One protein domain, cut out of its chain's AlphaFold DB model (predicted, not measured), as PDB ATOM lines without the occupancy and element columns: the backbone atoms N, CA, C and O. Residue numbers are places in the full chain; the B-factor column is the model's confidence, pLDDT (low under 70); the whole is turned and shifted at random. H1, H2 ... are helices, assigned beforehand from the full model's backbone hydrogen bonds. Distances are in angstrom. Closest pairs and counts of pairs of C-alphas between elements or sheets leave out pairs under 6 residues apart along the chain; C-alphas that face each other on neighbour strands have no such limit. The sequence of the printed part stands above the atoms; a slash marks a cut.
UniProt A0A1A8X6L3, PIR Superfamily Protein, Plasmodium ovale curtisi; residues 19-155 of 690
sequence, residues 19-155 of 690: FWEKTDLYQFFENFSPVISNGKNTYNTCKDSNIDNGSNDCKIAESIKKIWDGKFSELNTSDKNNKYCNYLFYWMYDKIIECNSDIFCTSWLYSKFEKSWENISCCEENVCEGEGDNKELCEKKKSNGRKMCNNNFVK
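AT A GLANCE: This is residues 19 to 155 of the 690 residues of the protein "PIR Superfamily Protein" of Plasmodium ovale curtisi (UniProt A0A1A8X6L3). A helical hairpin, H4 and H5, forms a body with three more helices: H1 crosses H4, H2 crosses the early part of H5, and H3 packs at an angle on its later part. The last helix, H6, lies well away from this body and touches no helix; long loops, residues 118 to 132 and 144 to 155, lie before and after it. The printed part has 137 residues with six named helices, H1 to H6 in order along the chain, and no named strand: the class is all helix, its packing mostly crossed. The whole is compact, with a radius of gyration of the C-alphas of 16.2 A and spans of 47 by 41 by 27 A.

HOW THE PARTS SIT: H1, residues 24 to 32, touches H4, residues 78 to 97, with residues 84 to 91 of H4 alone. The closest C-alphas are those of Leu 25 and Tyr 87, 6.2 A apart, at a steep tilt of 61 degrees, the same way. H1 only just touches H3, residues 60 to 71, with 3 pairs of C-alphas within 8 A; the closest are those of Phe 32 and Ile 64, 7.0 A apart. H2, residues 39 to 48, touches H5, residues 103 to 117, about perpendicular at 83 degrees, with the C-alphas of Tyr 43 and Cys 105 closest at 5.7 A. H3 touches H5, with the C-alphas of Ala 61 and Ser 116 closest at 4.3 A; the tilt of 37 degrees is only just steep. H4 and H5 form a helical hairpin at a shallow tilt of 20 degrees, opposite ways, with the C-alphas of Ile 96 and Thr 106 closest at 5.6 A. H6, residues 133 to 143, is apart from H5 and from H3. In H2, H3, H5 and H6 every O i to N i+4 pair is within hydrogen-bond range; in H1 it is 3 of 5 and in H4 14 of 16.

IN THESE COORDINATES: H1 begins at C-alpha 24, (188.951, 228.188, 164.255). H2 has 10 residues, and H3, with 12, measures 16.6 A from first to last C-alpha. H4, the longest helix, measures 29.7 A and ends at C-alpha 97, (210.177, 228.729, 162.435). H5 measures 20.6 A. H6 measures 14.8 A and ends at C-alpha 143, (204.895, 260.399, 172.756).

THE WHOLE: The two C-alphas farthest apart, those of Phe 19 and Gly 132, are 52.5 A apart. The printed part has no cut. The links H2 to H3 and H5 to H6 are long; H4 to H5 is tight. The mean pLDDT of the printed part is 72.3, and 59 residues are under 70, among them residues 47 to 57, 73 to 82 and 124 to 155.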
ATOM      1  N   PHE A  19     190.047 217.808 159.188       78.19
ATOM      2  CA  PHE A  19     190.137 217.935 160.652       78.19
ATOM      3  C   PHE A  19     190.829 219.232 161.069       78.19
ATOM      4  O   PHE A  19     190.465 219.810 162.094       78.19
ATOM      5  N   TRP A  20     191.804 219.681 160.274       82.69
ATOM      6  CA  TRP A  20     192.568 220.901 160.499       82.69
ATOM      7  C   TRP A  20     191.857 222.111 159.904       82.69
ATOM      8  O   TRP A  20     191.638 223.100 160.604       82.69
ATOM      9  N   GLU A  21     191.410 222.008 158.651       83.31
ATOM     10  CA  GLU A  21     190.807 223.125 157.912       83.31
ATOM     11  C   GLU A  21     189.502 223.642 158.540       83.31
ATOM     12  O   GLU A  21     189.131 224.806 158.381       83.31
ATOM     13  N   LYS A  22     188.803 222.788 159.297       82.38
ATOM     14  CA  LYS A  22     187.582 223.154 160.030       82.38
ATOM     15  C   LYS A  22     187.846 223.817 161.384       82.38
ATOM     16  O   LYS A  22     186.885 224.191 162.049       82.38
ATOM     17  N   THR A  23     189.097 223.929 161.831       86.31
ATOM     18  CA  THR A  23     189.408 224.568 163.119       86.31
ATOM     19  C   THR A  23     189.323 226.089 163.026       86.31
ATOM     20  O   THR A  23     189.702 226.690 162.018       86.31
ATOM     21  N   ASP A  24     188.900 226.727 164.121       87.12
ATOM     22  CA  ASP A  24     188.951 228.188 164.255       87.12
ATOM     23  C   ASP A  24     190.387 228.714 164.078       87.12
ATOM     24  O   ASP A  24     190.582 229.796 163.525       87.12
ATOM     25  N   LEU A  25     191.390 227.950 164.535       88.81
ATOM     26  CA  LEU A  25     192.807 228.296 164.417       88.81
ATOM     27  C   LEU A  25     193.245 228.375 162.949       88.81
ATOM     28  O   LEU A  25     193.844 229.370 162.546       88.81
ATOM     29  N   TYR A  26     192.911 227.368 162.139       88.75
ATOM     30  CA  TYR A  26     193.230 227.377 160.712       88.75
ATOM     31  C   TYR A  26     192.548 228.537 159.990       88.75
ATOM     32  O   TYR A  26     193.201 229.312 159.293       88.75
ATOM     33  N   GLN A  27     191.241 228.709 160.206       89.25
ATOM     34  CA  GLN A  27     190.497 229.816 159.605       89.25
ATOM     35  C   GLN A  27     191.088 231.166 160.016       89.25
ATOM     36  O   GLN A  27     191.167 232.088 159.204       89.25
ATOM     37  N   PHE A  28     191.551 231.293 161.261       91.06
ATOM     38  CA  PHE A  28     192.272 232.470 161.719       91.06
ATOM     39  C   PHE A  28     193.593 232.659 160.956       91.06
ATOM     40  O   PHE A  28     193.827 233.753 160.444       91.06
ATOM     41  N   PHE A  29     194.420 231.621 160.815       91.06
ATOM     42  CA  PHE A  29     195.707 231.686 160.102       91.06
ATOM     43  C   PHE A  29     195.542 232.115 158.643       91.06
ATOM     44  O   PHE A  29     196.301 232.962 158.167       91.06
ATOM     45  N   GLU A  30     194.510 231.614 157.965       90.81
ATOM     46  CA  GLU A  30     194.193 231.976 156.580       90.81
ATOM     47  C   GLU A  30     193.896 233.470 156.407       90.81
ATOM     48  O   GLU A  30     194.180 234.048 155.360       90.81
ATOM     49  N   ASN A  31     193.401 234.151 157.445       91.31
ATOM     50  CA  ASN A  31     193.213 235.600 157.378       91.31
ATOM     51  C   ASN A  31     194.540 236.367 157.311       91.31
ATOM     52  O   ASN A  31     194.568 237.450 156.730       91.31
ATOM     53  N   PHE A  32     195.615 235.829 157.895       91.12
ATOM     54  CA  PHE A  32     196.932 236.470 157.967       91.12
ATOM     55  C   PHE A  32     197.940 235.911 156.953       91.12
ATOM     56  O   PHE A  32     198.985 236.531 156.740       91.12
ATOM     57  N   SER A  33     197.625 234.805 156.272       88.31
ATOM     58  CA  SER A  33     198.464 234.221 155.216       88.31
ATOM     59  C   SER A  33     198.891 235.217 154.119       88.31
ATOM     60  O   SER A  33     200.053 235.144 153.703       88.31
ATOM     61  N   PRO A  34     198.079 236.225 153.714       89.38
ATOM     62  CA  PRO A  34     198.511 237.210 152.720       89.38
ATOM     63  C   PRO A  34     199.583 238.183 153.228       89.38
ATOM     64  O   PRO A  34     200.207 238.867 152.423       89.38
ATOM     65  N   VAL A  35     199.787 238.292 154.548       89.38
ATOM     66  CA  VAL A  35     200.787 239.204 155.125       89.38
ATOM     67  C   VAL A  35     202.192 238.630 154.998       89.38
ATOM     68  O   VAL A  35     203.127 239.346 154.650       89.38
ATOM     69  N   ILE A  36     202.345 237.345 155.322       89.62
ATOM     70  CA  ILE A  36     203.613 236.621 155.249       89.62
ATOM     71  C   ILE A  36     203.305 235.225 154.727       89.62
ATOM     72  O   ILE A  36     202.828 234.362 155.468       89.62
ATOM     73  N   SER A  37     203.627 234.994 153.457       83.94
ATOM     74  CA  SER A  37     203.546 233.658 152.870       83.94
ATOM     75  C   SER A  37     204.618 232.748 153.473       83.94
ATOM     76  O   SER A  37     204.297 231.674 153.978       83.94
ATOM     77  N   ASN A  38     205.869 233.219 153.503       90.19
ATOM     78  CA  ASN A  38     206.993 232.544 154.140       90.19
ATOM     79  C   ASN A  38     207.965 233.552 154.782       90.19
ATOM     80  O   ASN A  38     208.494 234.419 154.089       90.19
ATOM     81  N   GLY A  39     208.247 233.411 156.076       85.56
ATOM     82  CA  GLY A  39     209.043 234.341 156.875       85.56
ATOM     83  C   GLY A  39     210.447 234.580 156.326       85.56
ATOM     84  O   GLY A  39     210.886 235.729 156.246       85.56
ATOM     85  N   LYS A  40     211.128 233.527 155.858       87.00
ATOM     86  CA  LYS A  40     212.474 233.634 155.275       87.00
ATOM     87  C   LYS A  40     212.466 234.333 153.925       87.00
ATOM     88  O   LYS A  40     213.298 235.207 153.681       87.00
ATOM     89  N   ASN A  41     211.515 233.984 153.066       88.31
ATOM     90  CA  ASN A  41     211.370 234.634 151.767       88.31
ATOM     91  C   ASN A  41     211.008 236.110 151.937       88.31
ATOM     92  O   ASN A  41     211.640 236.960 151.317       88.31
ATOM     93  N   THR A  42     210.065 236.428 152.827       87.25
ATOM     94  CA  THR A  42     209.689 237.809 153.146       87.25
ATOM     95  C   THR A  42     210.875 238.595 153.702       87.25
ATOM     96  O   THR A  42     211.114 239.712 153.249       87.25
ATOM     97  N   TYR A  43     211.663 238.022 154.618       82.50
ATOM     98  CA  TYR A  43     212.889 238.656 155.111       82.50
ATOM     99  C   TYR A  43     213.864 238.975 153.970       82.50
ATOM    100  O   TYR A  43     214.319 240.112 153.866       82.50
ATOM    101  N   ASN A  44     214.146 238.009 153.092       82.62
ATOM    102  CA  ASN A  44     215.064 238.206 151.968       82.62
ATOM    103  C   ASN A  44     214.569 239.309 151.020       82.62
ATOM    104  O   ASN A  44     215.321 240.228 150.707       82.62
ATOM    105  N   THR A  45     213.288 239.282 150.644       84.31
ATOM    106  CA  THR A  45     212.675 240.313 149.792       84.31
ATOM    107  C   THR A  45     212.766 241.704 150.424       84.31
ATOM    108  O   THR A  45     213.095 242.678 149.750       84.31
ATOM    109  N   CYS A  46     212.505 241.807 151.727       76.94
ATOM    110  CA  CYS A  46     212.477 243.084 152.437       76.94
ATOM    111  C   CYS A  46     213.850 243.608 152.860       76.94
ATOM    112  O   CYS A  46     213.981 244.790 153.186       76.94
ATOM    113  N   LYS A  47     214.870 242.750 152.872       68.38
ATOM    114  CA  LYS A  47     216.260 243.134 153.121       68.38
ATOM    115  C   LYS A  47     216.847 243.916 151.947       68.38
ATOM    116  O   LYS A  47     217.578 244.877 152.171       68.38
ATOM    117  N   ASP A  48     216.498 243.520 150.726       61.66
ATOM    118  CA  ASP A  48     217.100 244.046 149.496       61.66
ATOM    119  C   ASP A  48     216.340 245.257 148.918       61.66
ATOM    120  O   ASP A  48     216.856 245.983 148.064       61.66
ATOM    121  N   SER A  49     215.122 245.531 149.397       55.91
ATOM    122  CA  SER A  49     214.339 246.697 148.980       55.91
ATOM    123  C   SER A  49     214.883 247.996 149.599       55.91
ATOM    124  O   SER A  49     214.768 248.213 150.807       55.91
ATOM    125  N   ASN A  50     215.438 248.893 148.774       44.56
ATOM    126  CA  ASN A  50     215.769 250.264 149.176       44.56
ATOM    127  C   ASN A  50     214.531 250.957 149.782       44.56
ATOM    128  O   ASN A  50     213.469 251.007 149.167       44.56
ATOM    129  N   ILE A  51     214.702 251.524 150.979       50.38
ATOM    130  CA  ILE A  51     213.652 252.042 151.879       50.38
ATOM    131  C   ILE A  51     212.793 253.188 151.288       50.38
ATOM    132  O   ILE A  51     211.775 253.540 151.875       50.38
ATOM    133  N   ASP A  52     213.115 253.723 150.108       43.66
ATOM    134  CA  ASP A  52     212.434 254.905 149.558       43.66
ATOM    135  C   ASP A  52     211.345 254.618 148.502       43.66
ATOM    136  O   ASP A  52     210.675 255.551 148.075       43.66
ATOM    137  N   ASN A  53     211.073 253.357 148.137       40.16
ATOM    138  CA  ASN A  53     209.853 252.985 147.401       40.16
ATOM    139  C   ASN A  53     209.259 251.708 148.000       40.16
ATOM    140  O   ASN A  53     209.652 250.595 147.660       40.16
ATOM    141  N   GLY A  54     208.328 251.888 148.939       45.81
ATOM    142  CA  GLY A  54     207.696 250.807 149.684       45.81
ATOM    143  C   GLY A  54     207.015 249.786 148.776       45.81
ATOM    144  O   GLY A  54     205.916 250.029 148.282       45.81
ATOM    145  N   SER A  55     207.621 248.606 148.645       50.34
ATOM    146  CA  SER A  55     206.817 247.405 148.446       50.34
ATOM    147  C   SER A  55     205.854 247.297 149.636       50.34
ATOM    148  O   SER A  55     206.275 247.376 150.797       50.34
ATOM    149  N   ASN A  56     204.555 247.153 149.357       58.72
ATOM    150  CA  ASN A  56     203.540 246.929 150.390       58.72
ATOM    151  C   ASN A  56     203.836 245.665 151.222       58.72
ATOM    152  O   ASN A  56     203.422 245.600 152.380       58.72
ATOM    153  N   ASP A  57     204.609 244.719 150.685       59.28
ATOM    154  CA  ASP A  57     204.886 243.415 151.301       59.28
ATOM    155  C   ASP A  57     205.744 243.527 152.572       59.28
ATOM    156  O   ASP A  57     205.695 242.670 153.451       59.28
ATOM    157  N   CYS A  58     206.498 244.618 152.728       75.44
ATOM    158  CA  CYS A  58     207.377 244.829 153.884       75.44
ATOM    159  C   CYS A  58     206.714 245.603 155.031       75.44
ATOM    160  O   CYS A  58     207.308 245.788 156.102       75.44
ATOM    161  N   LYS A  59     205.460 246.029 154.842       84.12
ATOM    162  CA  LYS A  59     204.650 246.751 155.833       84.12
ATOM    163  C   LYS A  59     203.887 245.803 156.762       84.12
ATOM    164  O   LYS A  59     202.722 246.031 157.072       84.12
ATOM    165  N   ILE A  60     204.567 244.767 157.257       87.19
ATOM    166  CA  ILE A  60     203.978 243.685 158.069       87.19
ATOM    167  C   ILE A  60     203.099 244.231 159.204       87.19
ATOM    168  O   ILE A  60     201.951 243.824 159.337       87.19
ATOM    169  N   ALA A  61     203.593 245.207 159.973       85.06
ATOM    170  CA  ALA A  61     202.842 245.746 161.107       85.06
ATOM    171  C   ALA A  61     201.559 246.489 160.715       85.06
ATOM    172  O   ALA A  61     200.550 246.371 161.406       85.06
ATOM    173  N   GLU A  62     201.573 247.225 159.603       86.50
ATOM    174  CA  GLU A  62     200.381 247.918 159.096       86.50
ATOM    175  C   GLU A  62     199.365 246.906 158.553       86.50
ATOM    176  O   GLU A  62     198.167 247.029 158.813       86.50
ATOM    177  N   SER A  63     199.842 245.874 157.854       90.31
ATOM    178  CA  SER A  63     199.008 244.811 157.292       90.31
ATOM    179  C   SER A  63     198.332 243.965 158.374       90.31
ATOM    180  O   SER A  63     197.120 243.760 158.302       90.31
ATOM    181  N   ILE A  64     199.072 243.539 159.408       91.50
ATOM    182  CA  ILE A  64     198.505 242.811 160.560       91.50
ATOM    183  C   ILE A  64     197.435 243.663 161.232       91.50
ATOM    184  O   ILE A  64     196.322 243.186 161.443       91.50
ATOM    185  N   LYS A  65     197.742 244.937 161.508       89.69
ATOM    186  CA  LYS A  65     196.793 245.856 162.138       89.69
ATOM    187  C   LYS A  65     195.512 245.999 161.318       89.69
ATOM    188  O   LYS A  65     194.426 245.888 161.867       89.69
ATOM    189  N   LYS A  66     195.622 246.201 160.003       90.56
ATOM    190  CA  LYS A  66     194.458 246.367 159.120       90.56
ATOM    191  C   LYS A  66     193.532 245.147 159.141       90.56
ATOM    192  O   LYS A  66     192.316 245.308 159.165       90.56
ATOM    193  N   ILE A  67     194.100 243.940 159.111       90.69
ATOM    194  CA  ILE A  67     193.323 242.693 159.167       90.69
ATOM    195  C   ILE A  67     192.682 242.537 160.546       90.69
ATOM    196  O   ILE A  67     191.501 242.207 160.636       90.69
ATOM    197  N   TRP A  68     193.442 242.826 161.604       90.06
ATOM    198  CA  TRP A  68     192.959 242.786 162.979       90.06
ATOM    199  C   TRP A  68     191.773 243.728 163.198       90.06
ATOM    200  O   TRP A  68     190.693 243.289 163.593       90.06
ATOM    201  N   ASP A  69     191.948 245.004 162.859       87.12
ATOM    202  CA  ASP A  69     190.944 246.048 163.049       87.12
ATOM    203  C   ASP A  69     189.681 245.793 162.215       87.12
ATOM    204  O   ASP A  69     188.587 246.142 162.647       87.12
ATOM    205  N   GLY A  70     189.812 245.160 161.044       86.81
ATOM    206  CA  GLY A  70     188.683 244.867 160.161       86.81
ATOM    207  C   GLY A  70     187.900 243.592 160.486       86.81
ATOM    208  O   GLY A  70     186.759 243.479 160.048       86.81
ATOM    209  N   LYS A  71     188.490 242.614 161.192       85.00
ATOM    210  CA  LYS A  71     187.862 241.292 161.413       85.00
ATOM    211  C   LYS A  71     187.725 240.876 162.875       85.00
ATOM    212  O   LYS A  71     186.862 240.058 163.182       85.00
ATOM    213  N   PHE A  72     188.571 241.392 163.762       82.19
ATOM    214  CA  PHE A  72     188.715 240.871 165.125       82.19
ATOM    215  C   PHE A  72     188.555 241.945 166.215       82.19
ATOM    216  O   PHE A  72     188.447 241.603 167.389       82.19
ATOM    217  N   SER A  73     188.477 243.228 165.845       67.69
ATOM    218  CA  SER A  73     188.329 244.358 166.779       67.69
ATOM    219  C   SER A  73     187.013 244.378 167.561       67.69
ATOM    220  O   SER A  73     186.981 244.915 168.665       67.69
ATOM    221  N   GLU A  74     185.938 243.800 167.018       60.97
ATOM    222  CA  GLU A  74     184.597 243.804 167.622       60.97
ATOM    223  C   GLU A  74     184.357 242.637 168.601       60.97
ATOM    224  O   GLU A  74     183.346 242.609 169.301       60.97
ATOM    225  N   LEU A  75     185.292 241.686 168.726       62.81
ATOM    226  CA  LEU A  75     185.154 240.490 169.578       62.81
ATOM    227  C   LEU A  75     185.476 240.748 171.069       62.81
ATOM    228  O   LEU A  75     185.822 239.815 171.794       62.81
ATOM    229  N   ASN A  76     185.314 241.999 171.524       48.38
ATOM    230  CA  ASN A  76     185.701 242.551 172.833       48.38
ATOM    231  C   ASN A  76     184.903 241.989 174.028       48.38
ATOM    232  O   ASN A  76     184.213 242.720 174.739       48.38
ATOM    233  N   THR A  77     185.033 240.695 174.304       52.78
ATOM    234  CA  THR A  77     184.781 240.142 175.639       52.78
ATOM    235  C   THR A  77     186.093 239.629 176.225       52.78
ATOM    236  O   THR A  77     186.906 239.038 175.514       52.78
ATOM    237  N   SER A  78     186.296 239.848 177.529       53.25
ATOM    238  CA  SER A  78     187.485 239.433 178.301       53.25
ATOM    239  C   SER A  78     187.959 238.006 177.969       53.25
ATOM    240  O   SER A  78     189.148 237.777 177.771       53.25
ATOM    241  N   ASP A  79     187.028 237.058 177.808       49.22
ATOM    242  CA  ASP A  79     187.354 235.656 177.507       49.22
ATOM    243  C   ASP A  79     187.730 235.388 176.036       49.22
ATOM    244  O   ASP A  79     188.529 234.493 175.754       49.22
ATOM    245  N   LYS A  80     187.190 236.150 175.072       49.25
ATOM    246  CA  LYS A  80     187.454 235.950 173.633       49.25
ATOM    247  C   LYS A  80     188.736 236.640 173.167       49.25
ATOM    248  O   LYS A  80     189.406 236.108 172.280       49.25
ATOM    249  N   ASN A  81     189.114 237.756 173.797       54.03
ATOM    250  CA  ASN A  81     190.362 238.467 173.497       54.03
ATOM    251  C   ASN A  81     191.593 237.571 173.705       54.03
ATOM    252  O   ASN A  81     192.483 237.546 172.861       54.03
ATOM    253  N   ASN A  82     191.616 236.747 174.757       66.56
ATOM    254  CA  ASN A  82     192.759 235.871 175.022       66.56
ATOM    255  C   ASN A  82     192.929 234.789 173.929       66.56
ATOM    256  O   ASN A  82     194.044 234.525 173.484       66.56
ATOM    257  N   LYS A  83     191.833 234.212 173.410       79.00
ATOM    258  CA  LYS A  83     191.879 233.151 172.382       79.00
ATOM    259  C   LYS A  83     192.522 233.621 171.070       79.00
ATOM    260  O   LYS A  83     193.496 233.024 170.622       79.00
ATOM    261  N   TYR A  84     192.015 234.695 170.462       84.06
ATOM    262  CA  TYR A  84     192.515 235.155 169.157       84.06
ATOM    263  C   TYR A  84     193.903 235.792 169.236       84.06
ATOM    264  O   TYR A  84     194.690 235.669 168.299       84.06
ATOM    265  N   CYS A  85     194.246 236.413 170.365       83.44
ATOM    266  CA  CYS A  85     195.615 236.855 170.607       83.44
ATOM    267  C   CYS A  85     196.576 235.669 170.690       83.44
ATOM    268  O   CYS A  85     197.655 235.715 170.103       83.44
ATOM    269  N   ASN A  86     196.162 234.570 171.327       83.62
ATOM    270  CA  ASN A  86     196.941 233.335 171.315       83.62
ATOM    271  C   ASN A  86     197.102 232.794 169.894       83.62
ATOM    272  O   ASN A  86     198.215 232.461 169.504       83.62
ATOM    273  N   TYR A  87     196.042 232.785 169.088       88.12
ATOM    274  CA  TYR A  87     196.139 232.351 167.694       88.12
ATOM    275  C   TYR A  87     197.125 233.205 166.893       88.12
ATOM    276  O   TYR A  87     197.994 232.665 166.214       88.12
ATOM    277  N   LEU A  88     197.064 234.533 167.023       90.12
ATOM    278  CA  LEU A  88     198.021 235.419 166.360       90.12
ATOM    279  C   LEU A  88     199.458 235.159 166.809       90.12
ATOM    280  O   LEU A  88     200.368 235.143 165.984       90.12
ATOM    281  N   PHE A  89     199.660 234.929 168.103       88.00
ATOM    282  CA  PHE A  89     200.963 234.605 168.664       88.00
ATOM    283  C   PHE A  89     201.557 233.330 168.046       88.00
ATOM    284  O   PHE A  89     202.698 233.343 167.581       88.00
ATOM    285  N   TYR A  90     200.773 232.253 167.967       88.69
ATOM    286  CA  TYR A  90     201.214 230.994 167.361       88.69
ATOM    287  C   TYR A  90     201.434 231.107 165.850       88.69
ATOM    288  O   TYR A  90     202.410 230.561 165.337       88.69
ATOM    289  N   TRP A  91     200.609 231.894 165.154       92.38
ATOM    290  CA  TRP A  91     200.829 232.208 163.742       92.38
ATOM    291  C   TRP A  91     202.174 232.916 163.520       92.38
ATOM    292  O   TRP A  91     202.943 232.546 162.634       92.38
ATOM    293  N   MET A  92     202.506 233.910 164.353       92.06
ATOM    294  CA  MET A  92     203.798 234.604 164.288       92.06
ATOM    295  C   MET A  92     204.962 233.632 164.516       92.06
ATOM    296  O   MET A  92     205.974 233.698 163.818       92.06
ATOM    297  N   TYR A  93     204.810 232.705 165.461       88.94
ATOM    298  CA  TYR A  93     205.788 231.655 165.743       88.94
ATOM    299  C   TYR A  93     206.002 230.705 164.564       88.94
ATOM    300  O   TYR A  93     207.153 230.396 164.255       88.94
ATOM    301  N   ASP A  94     204.943 230.318 163.851       90.06
ATOM    302  CA  ASP A  94     205.076 229.529 162.619       90.06
ATOM    303  C   ASP A  94     205.928 230.264 161.576       90.06
ATOM    304  O   ASP A  94     206.837 229.679 160.980       90.06
ATOM    305  N   LYS A  95     205.735 231.581 161.426       91.62
ATOM    306  CA  LYS A  95     206.550 232.403 160.515       91.62
ATOM    307  C   LYS A  95     207.998 232.565 160.967       91.62
ATOM    308  O   LYS A  95     208.889 232.662 160.126       91.62
ATOM    309  N   ILE A  96     208.261 232.547 162.272       84.19
ATOM    310  CA  ILE A  96     209.629 232.537 162.810       84.19
ATOM    311  C   ILE A  96     210.319 231.194 162.556       84.19
ATOM    312  O   ILE A  96     211.495 231.184 162.193       84.19
ATOM    313  N   ILE A  97     209.614 230.065 162.699       85.00
ATOM    314  CA  ILE A  97     210.177 228.729 162.435       85.00
ATOM    315  C   ILE A  97     210.678 228.623 160.985       85.00
ATOM    316  O   ILE A  97     211.746 228.055 160.741       85.00
ATOM    317  N   GLU A  98     209.970 229.231 160.030       89.00
ATOM    318  CA  GLU A  98     210.347 229.260 158.608       89.00
ATOM    319  C   GLU A  98     211.717 229.930 158.346       89.00
ATOM    320  O   GLU A  98     212.346 229.665 157.315       89.00
ATOM    321  N   CYS A  99     212.245 230.736 159.281       74.94
ATOM    322  CA  CYS A  99     213.602 231.293 159.197       74.94
ATOM    323  C   CYS A  99     214.709 230.226 159.263       74.94
ATOM    324  O   CYS A  99     215.840 230.510 158.859       74.94
ATOM    325  N   ASN A 100     214.408 228.998 159.710       74.69
ATOM    326  CA  ASN A 100     215.380 227.910 159.879       74.69
ATOM    327  C   ASN A 100     216.584 228.329 160.740       74.69
ATOM    328  O   ASN A 100     217.733 228.139 160.346       74.69
ATOM    329  N   SER A 101     216.303 228.963 161.883       61.50
ATOM    330  CA  SER A 101     217.307 229.457 162.838       61.50
ATOM    331  C   SER A 101     218.267 230.526 162.287       61.50
ATOM    332  O   SER A 101     219.302 230.799 162.892       61.50
ATOM    333  N   ASP A 102     217.938 231.172 161.160       63.56
ATOM    334  CA  ASP A 102     218.664 232.357 160.698       63.56
ATOM    335  C   ASP A 102     218.409 233.526 161.656       63.56
ATOM    336  O   ASP A 102     217.313 234.090 161.702       63.56
ATOM    337  N   ILE A 103     219.438 233.898 162.420       52.75
ATOM    338  CA  ILE A 103     219.326 234.896 163.485       52.75
ATOM    339  C   ILE A 103     218.868 236.266 162.976       52.75
ATOM    340  O   ILE A 103     218.153 236.976 163.687       52.75
ATOM    341  N   PHE A 104     219.233 236.642 161.748       55.28
ATOM    342  CA  PHE A 104     218.853 237.931 161.181       55.28
ATOM    343  C   PHE A 104     217.391 237.921 160.746       55.28
ATOM    344  O   PHE A 104     216.665 238.868 161.048       55.28
ATOM    345  N   CYS A 105     216.948 236.844 160.098       70.50
ATOM    346  CA  CYS A 105     215.547 236.629 159.748       70.50
ATOM    347  C   CYS A 105     214.659 236.617 160.996       70.50
ATOM    348  O   CYS A 105     213.691 237.377 161.081       70.50
ATOM    349  N   THR A 106     215.031 235.815 161.994       63.47
ATOM    350  CA  THR A 106     214.292 235.669 163.250       63.47
ATOM    351  C   THR A 106     214.201 236.998 163.994       63.47
ATOM    352  O   THR A 106     213.103 237.427 164.350       63.47
ATOM    353  N   SER A 107     215.323 237.701 164.174       62.03
ATOM    354  CA  SER A 107     215.344 239.003 164.859       62.03
ATOM    355  C   SER A 107     214.520 240.056 164.121       62.03
ATOM    356  O   SER A 107     213.788 240.833 164.741       62.03
ATOM    357  N   TRP A 108     214.601 240.067 162.788       75.62
ATOM    358  CA  TRP A 108     213.830 240.985 161.962       75.62
ATOM    359  C   TRP A 108     212.326 240.735 162.095       75.62
ATOM    360  O   TRP A 108     211.586 241.680 162.376       75.62
ATOM    361  N   LEU A 109     211.869 239.485 161.972       77.31
ATOM    362  CA  LEU A 109     210.457 239.135 162.160       77.31
ATOM    363  C   LEU A 109     209.976 239.478 163.568       77.31
ATOM    364  O   LEU A 109     208.933 240.117 163.703       77.31
ATOM    365  N   TYR A 110     210.756 239.150 164.600       77.62
ATOM    366  CA  TYR A 110     210.438 239.516 165.980       77.62
ATOM    367  C   TYR A 110     210.211 241.018 166.145       77.62
ATOM    368  O   TYR A 110     209.217 241.417 166.750       77.62
ATOM    369  N   SER A 111     211.075 241.852 165.562       71.62
ATOM    370  CA  SER A 111     210.907 243.309 165.575       71.62
ATOM    371  C   SER A 111     209.607 243.756 164.893       71.62
ATOM    372  O   SER A 111     208.910 244.648 165.389       71.62
ATOM    373  N   LYS A 112     209.251 243.148 163.754       83.12
ATOM    374  CA  LYS A 112     208.001 243.473 163.050       83.12
ATOM    375  C   LYS A 112     206.779 243.041 163.852       83.12
ATOM    376  O   LYS A 112     205.829 243.817 163.957       83.12
ATOM    377  N   PHE A 113     206.801 241.846 164.424       86.25
ATOM    378  CA  PHE A 113     205.703 241.293 165.210       86.25
ATOM    379  C   PHE A 113     205.482 242.033 166.518       86.25
ATOM    380  O   PHE A 113     204.346 242.384 166.805       86.25
ATOM    381  N   GLU A 114     206.542 242.391 167.233       77.25
ATOM    382  CA  GLU A 114     206.462 243.225 168.435       77.25
ATOM    383  C   GLU A 114     205.787 244.568 168.135       77.25
ATOM    384  O   GLU A 114     204.797 244.932 168.769       77.25
ATOM    385  N   LYS A 115     206.226 245.255 167.071       80.31
ATOM    386  CA  LYS A 115     205.566 246.485 166.616       80.31
ATOM    387  C   LYS A 115     204.098 246.248 166.247       80.31
ATOM    388  O   LYS A 115     203.262 247.120 166.458       80.31
ATOM    389  N   SER A 116     203.777 245.107 165.645       86.19
ATOM    390  CA  SER A 116     202.395 244.761 165.281       86.19
ATOM    391  C   SER A 116     201.536 244.557 166.527       86.19
ATOM    392  O   SER A 116     200.420 245.062 166.594       86.19
ATOM    393  N   TRP A 117     202.092 243.875 167.526       83.94
ATOM    394  CA  TRP A 117     201.452 243.549 168.791       83.94
ATOM    395  C   TRP A 117     201.074 244.801 169.585       83.94
ATOM    396  O   TRP A 117     199.933 244.930 170.018       83.94
ATOM    397  N   GLU A 118     201.981 245.782 169.670       79.50
ATOM    398  CA  GLU A 118     201.725 247.092 170.296       79.50
ATOM    399  C   GLU A 118     200.557 247.861 169.642       79.50
ATOM    400  O   GLU A 118     199.972 248.760 170.248       79.50
ATOM    401  N   ASN A 119     200.223 247.547 168.388       79.38
ATOM    402  CA  ASN A 119     199.262 248.304 167.592       79.38
ATOM    403  C   ASN A 119     197.836 247.741 167.596       79.38
ATOM    404  O   ASN A 119     196.937 248.431 167.111       79.38
ATOM    405  N   ILE A 120     197.623 246.543 168.141       83.19
ATOM    406  CA  ILE A 120     196.331 245.840 168.155       83.19
ATOM    407  C   ILE A 120     195.779 245.701 169.581       83.19
ATOM    408  O   ILE A 120     196.455 246.036 170.553       83.19
ATOM    409  N   SER A 121     194.543 245.213 169.722       81.12
ATOM    410  CA  SER A 121     193.874 245.073 171.029       81.12
ATOM    411  C   SER A 121     194.448 243.971 171.929       81.12
ATOM    412  O   SER A 121     194.136 243.954 173.113       81.12
ATOM    413  N   CYS A 122     195.324 243.095 171.417       77.06
ATOM    414  CA  CYS A 122     196.060 242.122 172.241       77.06
ATOM    415  C   CYS A 122     197.007 242.766 173.251       77.06
ATOM    416  O   CYS A 122     197.316 242.185 174.291       77.06
ATOM    417  N   CYS A 123     197.468 243.972 172.935       74.00
ATOM    418  CA  CYS A 123     198.183 244.820 173.859       74.00
ATOM    419  C   CYS A 123     197.166 245.527 174.761       74.00
ATOM    420  O   CYS A 123     196.632 246.579 174.402       74.00
ATOM    421  N   GLU A 124     196.901 244.952 175.934       65.81
ATOM    422  CA  GLU A 124     196.172 245.652 176.993       65.81
ATOM    423  C   GLU A 124     197.012 246.840 177.455       65.81
ATOM    424  O   GLU A 124     198.076 246.671 178.056       65.81
ATOM    425  N   GLU A 125     196.565 248.044 177.101       60.81
ATOM    426  CA  GLU A 125     197.265 249.267 177.453       60.81
ATOM    427  C   GLU A 125     197.227 249.443 178.968       60.81
ATOM    428  O   GLU A 125     196.159 249.499 179.580       60.81
ATOM    429  N   ASN A 126     198.404 249.560 179.571       56.91
ATOM    430  CA  ASN A 126     198.505 249.992 180.949       56.91
ATOM    431  C   ASN A 126     197.811 251.344 181.121       56.91
ATOM    432  O   ASN A 126     198.200 252.337 180.493       56.91
ATOM    433  N   VAL A 127     196.822 251.406 182.014       57.09
ATOM    434  CA  VAL A 127     196.353 252.693 182.521       57.09
ATOM    435  C   VAL A 127     197.554 253.311 183.232       57.09
ATOM    436  O   VAL A 127     198.108 252.702 184.145       57.09
ATOM    437  N   CYS A 128     198.010 254.493 182.801       57.22
ATOM    438  CA  CYS A 128     199.125 255.188 183.459       57.22
ATOM    439  C   CYS A 128     198.662 255.777 184.822       57.22
ATOM    440  O   CYS A 128     198.904 256.947 185.120       57.22
ATOM    441  N   GLU A 129     197.931 254.999 185.622       47.38
ATOM    442  CA  GLU A 129     197.437 255.351 186.946       47.38
ATOM    443  C   GLU A 129     198.463 254.900 187.983       47.38
ATOM    444  O   GLU A 129     198.529 253.756 188.423       47.38
ATOM    445  N   GLY A 130     199.330 255.847 188.313       54.53
ATOM    446  CA  GLY A 130     200.343 255.761 189.350       54.53
ATOM    447  C   GLY A 130     201.097 257.086 189.407       54.53
ATOM    448  O   GLY A 130     201.321 257.728 188.378       54.53
ATOM    449  N   GLU A 131     201.475 257.533 190.602       38.19
ATOM    450  CA  GLU A 131     202.347 258.699 190.760       38.19
ATOM    451  C   GLU A 131     203.819 258.278 190.576       38.19
ATOM    452  O   GLU A 131     204.275 257.314 191.187       38.19
ATOM    453  N   GLY A 132     204.577 258.988 189.725       54.00
ATOM    454  CA  GLY A 132     206.032 258.797 189.552       54.00
ATOM    455  C   GLY A 132     206.500 258.351 188.154       54.00
ATOM    456  O   GLY A 132     205.796 258.508 187.160       54.00
ATOM    457  N   ASP A 133     207.721 257.803 188.064       40.34
ATOM    458  CA  ASP A 133     208.470 257.547 186.812       40.34
ATOM    459  C   ASP A 133     207.808 256.546 185.837       40.34
ATOM    460  O   ASP A 133     208.072 256.580 184.633       40.34
ATOM    461  N   ASN A 134     206.911 255.675 186.317       45.56
ATOM    462  CA  ASN A 134     206.116 254.803 185.441       45.56
ATOM    463  C   ASN A 134     205.174 255.619 184.548       45.56
ATOM    464  O   ASN A 134     204.965 255.244 183.397       45.56
ATOM    465  N   LYS A 135     204.686 256.767 185.032       59.34
ATOM    466  CA  LYS A 135     203.901 257.708 184.234       59.34
ATOM    467  C   LYS A 135     204.770 258.390 183.177       59.34
ATOM    468  O   LYS A 135     204.374 258.404 182.024       59.34
ATOM    469  N   GLU A 136     205.988 258.830 183.510       53.62
ATOM    470  CA  GLU A 136     206.891 259.496 182.551       53.62
ATOM    471  C   GLU A 136     207.384 258.545 181.435       53.62
ATOM    472  O   GLU A 136     207.486 258.945 180.275       53.62
ATOM    473  N   LEU A 137     207.665 257.269 181.740       48.44
ATOM    474  CA  LEU A 137     208.020 256.253 180.733       48.44
ATOM    475  C   LEU A 137     206.813 255.855 179.865       48.44
ATOM    476  O   LEU A 137     206.953 255.740 178.645       48.44
ATOM    477  N   CYS A 138     205.636 255.690 180.483       55.66
ATOM    478  CA  CYS A 138     204.355 255.471 179.797       55.66
ATOM    479  C   CYS A 138     204.072 256.641 178.836       55.66
ATOM    480  O   CYS A 138     203.819 256.431 177.652       55.66
ATOM    481  N   GLU A 139     204.238 257.879 179.306       60.31
ATOM    482  CA  GLU A 139     204.074 259.115 178.535       60.31
ATOM    483  C   GLU A 139     205.128 259.265 177.429       60.31
ATOM    484  O   GLU A 139     204.784 259.671 176.320       60.31
ATOM    485  N   LYS A 140     206.390 258.869 177.653       58.03
ATOM    486  CA  LYS A 140     207.435 258.855 176.610       58.03
ATOM    487  C   LYS A 140     207.153 257.830 175.518       58.03
ATOM    488  O   LYS A 140     207.277 258.162 174.337       58.03
ATOM    489  N   LYS A 141     206.746 256.606 175.874       52.28
ATOM    490  CA  LYS A 141     206.333 255.593 174.889       52.28
ATOM    491  C   LYS A 141     205.108 256.080 174.106       52.28
ATOM    492  O   LYS A 141     205.162 256.056 172.875       52.28
ATOM    493  N   LYS A 142     204.108 256.676 174.776       58.34
ATOM    494  CA  LYS A 142     202.964 257.352 174.130       58.34
ATOM    495  C   LYS A 142     203.400 258.472 173.184       58.34
ATOM    496  O   LYS A 142     202.912 258.535 172.059       58.34
ATOM    497  N   SER A 143     204.364 259.303 173.584       51.84
ATOM    498  CA  SER A 143     204.895 260.399 172.756       51.84
ATOM    499  C   SER A 143     205.641 259.914 171.504       51.84
ATOM    500  O   SER A 143     205.682 260.621 170.501       51.84
ATOM    501  N   ASN A 144     206.157 258.679 171.531       51.12
ATOM    502  CA  ASN A 144     206.781 257.994 170.395       51.12
ATOM    503  C   ASN A 144     205.801 257.077 169.631       51.12
ATOM    504  O   ASN A 144     206.227 256.323 168.754       51.12
ATOM    505  N   GLY A 145     204.506 257.107 169.967       52.59
ATOM    506  CA  GLY A 145     203.467 256.295 169.329       52.59
ATOM    507  C   GLY A 145     203.504 254.800 169.671       52.59
ATOM    508  O   GLY A 145     202.941 254.010 168.919       52.59
ATOM    509  N   ARG A 146     204.167 254.396 170.766       51.72
ATOM    510  CA  ARG A 146     204.219 253.004 171.255       51.72
ATOM    511  C   ARG A 146     203.341 252.820 172.491       51.72
ATOM    512  O   ARG A 146     203.329 253.679 173.374       51.72
ATOM    513  N   LYS A 147     202.638 251.688 172.577       59.41
ATOM    514  CA  LYS A 147     201.822 251.320 173.746       59.41
ATOM    515  C   LYS A 147     202.649 250.528 174.759       59.41
ATOM    516  O   LYS A 147     203.583 249.825 174.391       59.41
ATOM    517  N   MET A 148     202.317 250.655 176.043       54.78
ATOM    518  CA  MET A 148     202.891 249.824 177.102       54.78
ATOM    519  C   MET A 148     201.901 248.702 177.413       54.78
ATOM    520  O   MET A 148     200.871 248.958 178.033       54.78
ATOM    521  N   CYS A 149     202.194 247.496 176.929       59.75
ATOM    522  CA  CYS A 149     201.281 246.360 177.008       59.75
ATOM    523  C   CYS A 149     201.455 245.601 178.326       59.75
ATOM    524  O   CYS A 149     202.580 245.393 178.774       59.75
ATOM    525  N   ASN A 150     200.349 245.157 178.924       56.50
ATOM    526  CA  ASN A 150     200.375 244.174 180.011       56.50
ATOM    527  C   ASN A 150     200.697 242.765 179.507       56.50
ATOM    528  O   ASN A 150     201.442 242.027 180.146       56.50
ATOM    529  N   ASN A 151     200.196 242.424 178.318       62.56
ATOM    530  CA  ASN A 151     200.474 241.161 177.642       62.56
ATOM    531  C   ASN A 151     201.486 241.409 176.517       62.56
ATOM    532  O   ASN A 151     201.099 241.768 175.406       62.56
ATOM    533  N   ASN A 152     202.782 241.268 176.806       60.34
ATOM    534  CA  ASN A 152     203.848 241.482 175.821       60.34
ATOM    535  C   ASN A 152     204.026 240.283 174.875       60.34
ATOM    536  O   ASN A 152     203.715 239.138 175.207       60.34
ATOM    537  N   PHE A 153     204.557 240.554 173.680       64.31
ATOM    538  CA  PHE A 153     204.925 239.515 172.723       64.31
ATOM    539  C   PHE A 153     206.216 238.813 173.163       64.31
ATOM    540  O   PHE A 153     207.297 239.401 173.141       64.31
ATOM    541  N   VAL A 154     206.103 237.544 173.548       66.88
ATOM    542  CA  VAL A 154     207.220 236.714 174.023       66.88
ATOM    543  C   VAL A 154     208.099 236.222 172.867       66.88
ATOM    544  O   VAL A 154     207.592 235.712 171.863       66.88
ATOM    545  N   LYS A 155     209.428 236.313 173.017       63.47
ATOM    546  CA  LYS A 155     210.411 235.902 171.998       63.47
ATOM    547  C   LYS A 155     211.122 234.618 172.431       63.47
ATOM    548  O   LYS A 155     211.751 234.577 173.480       63.47
TER     549      LYS A 155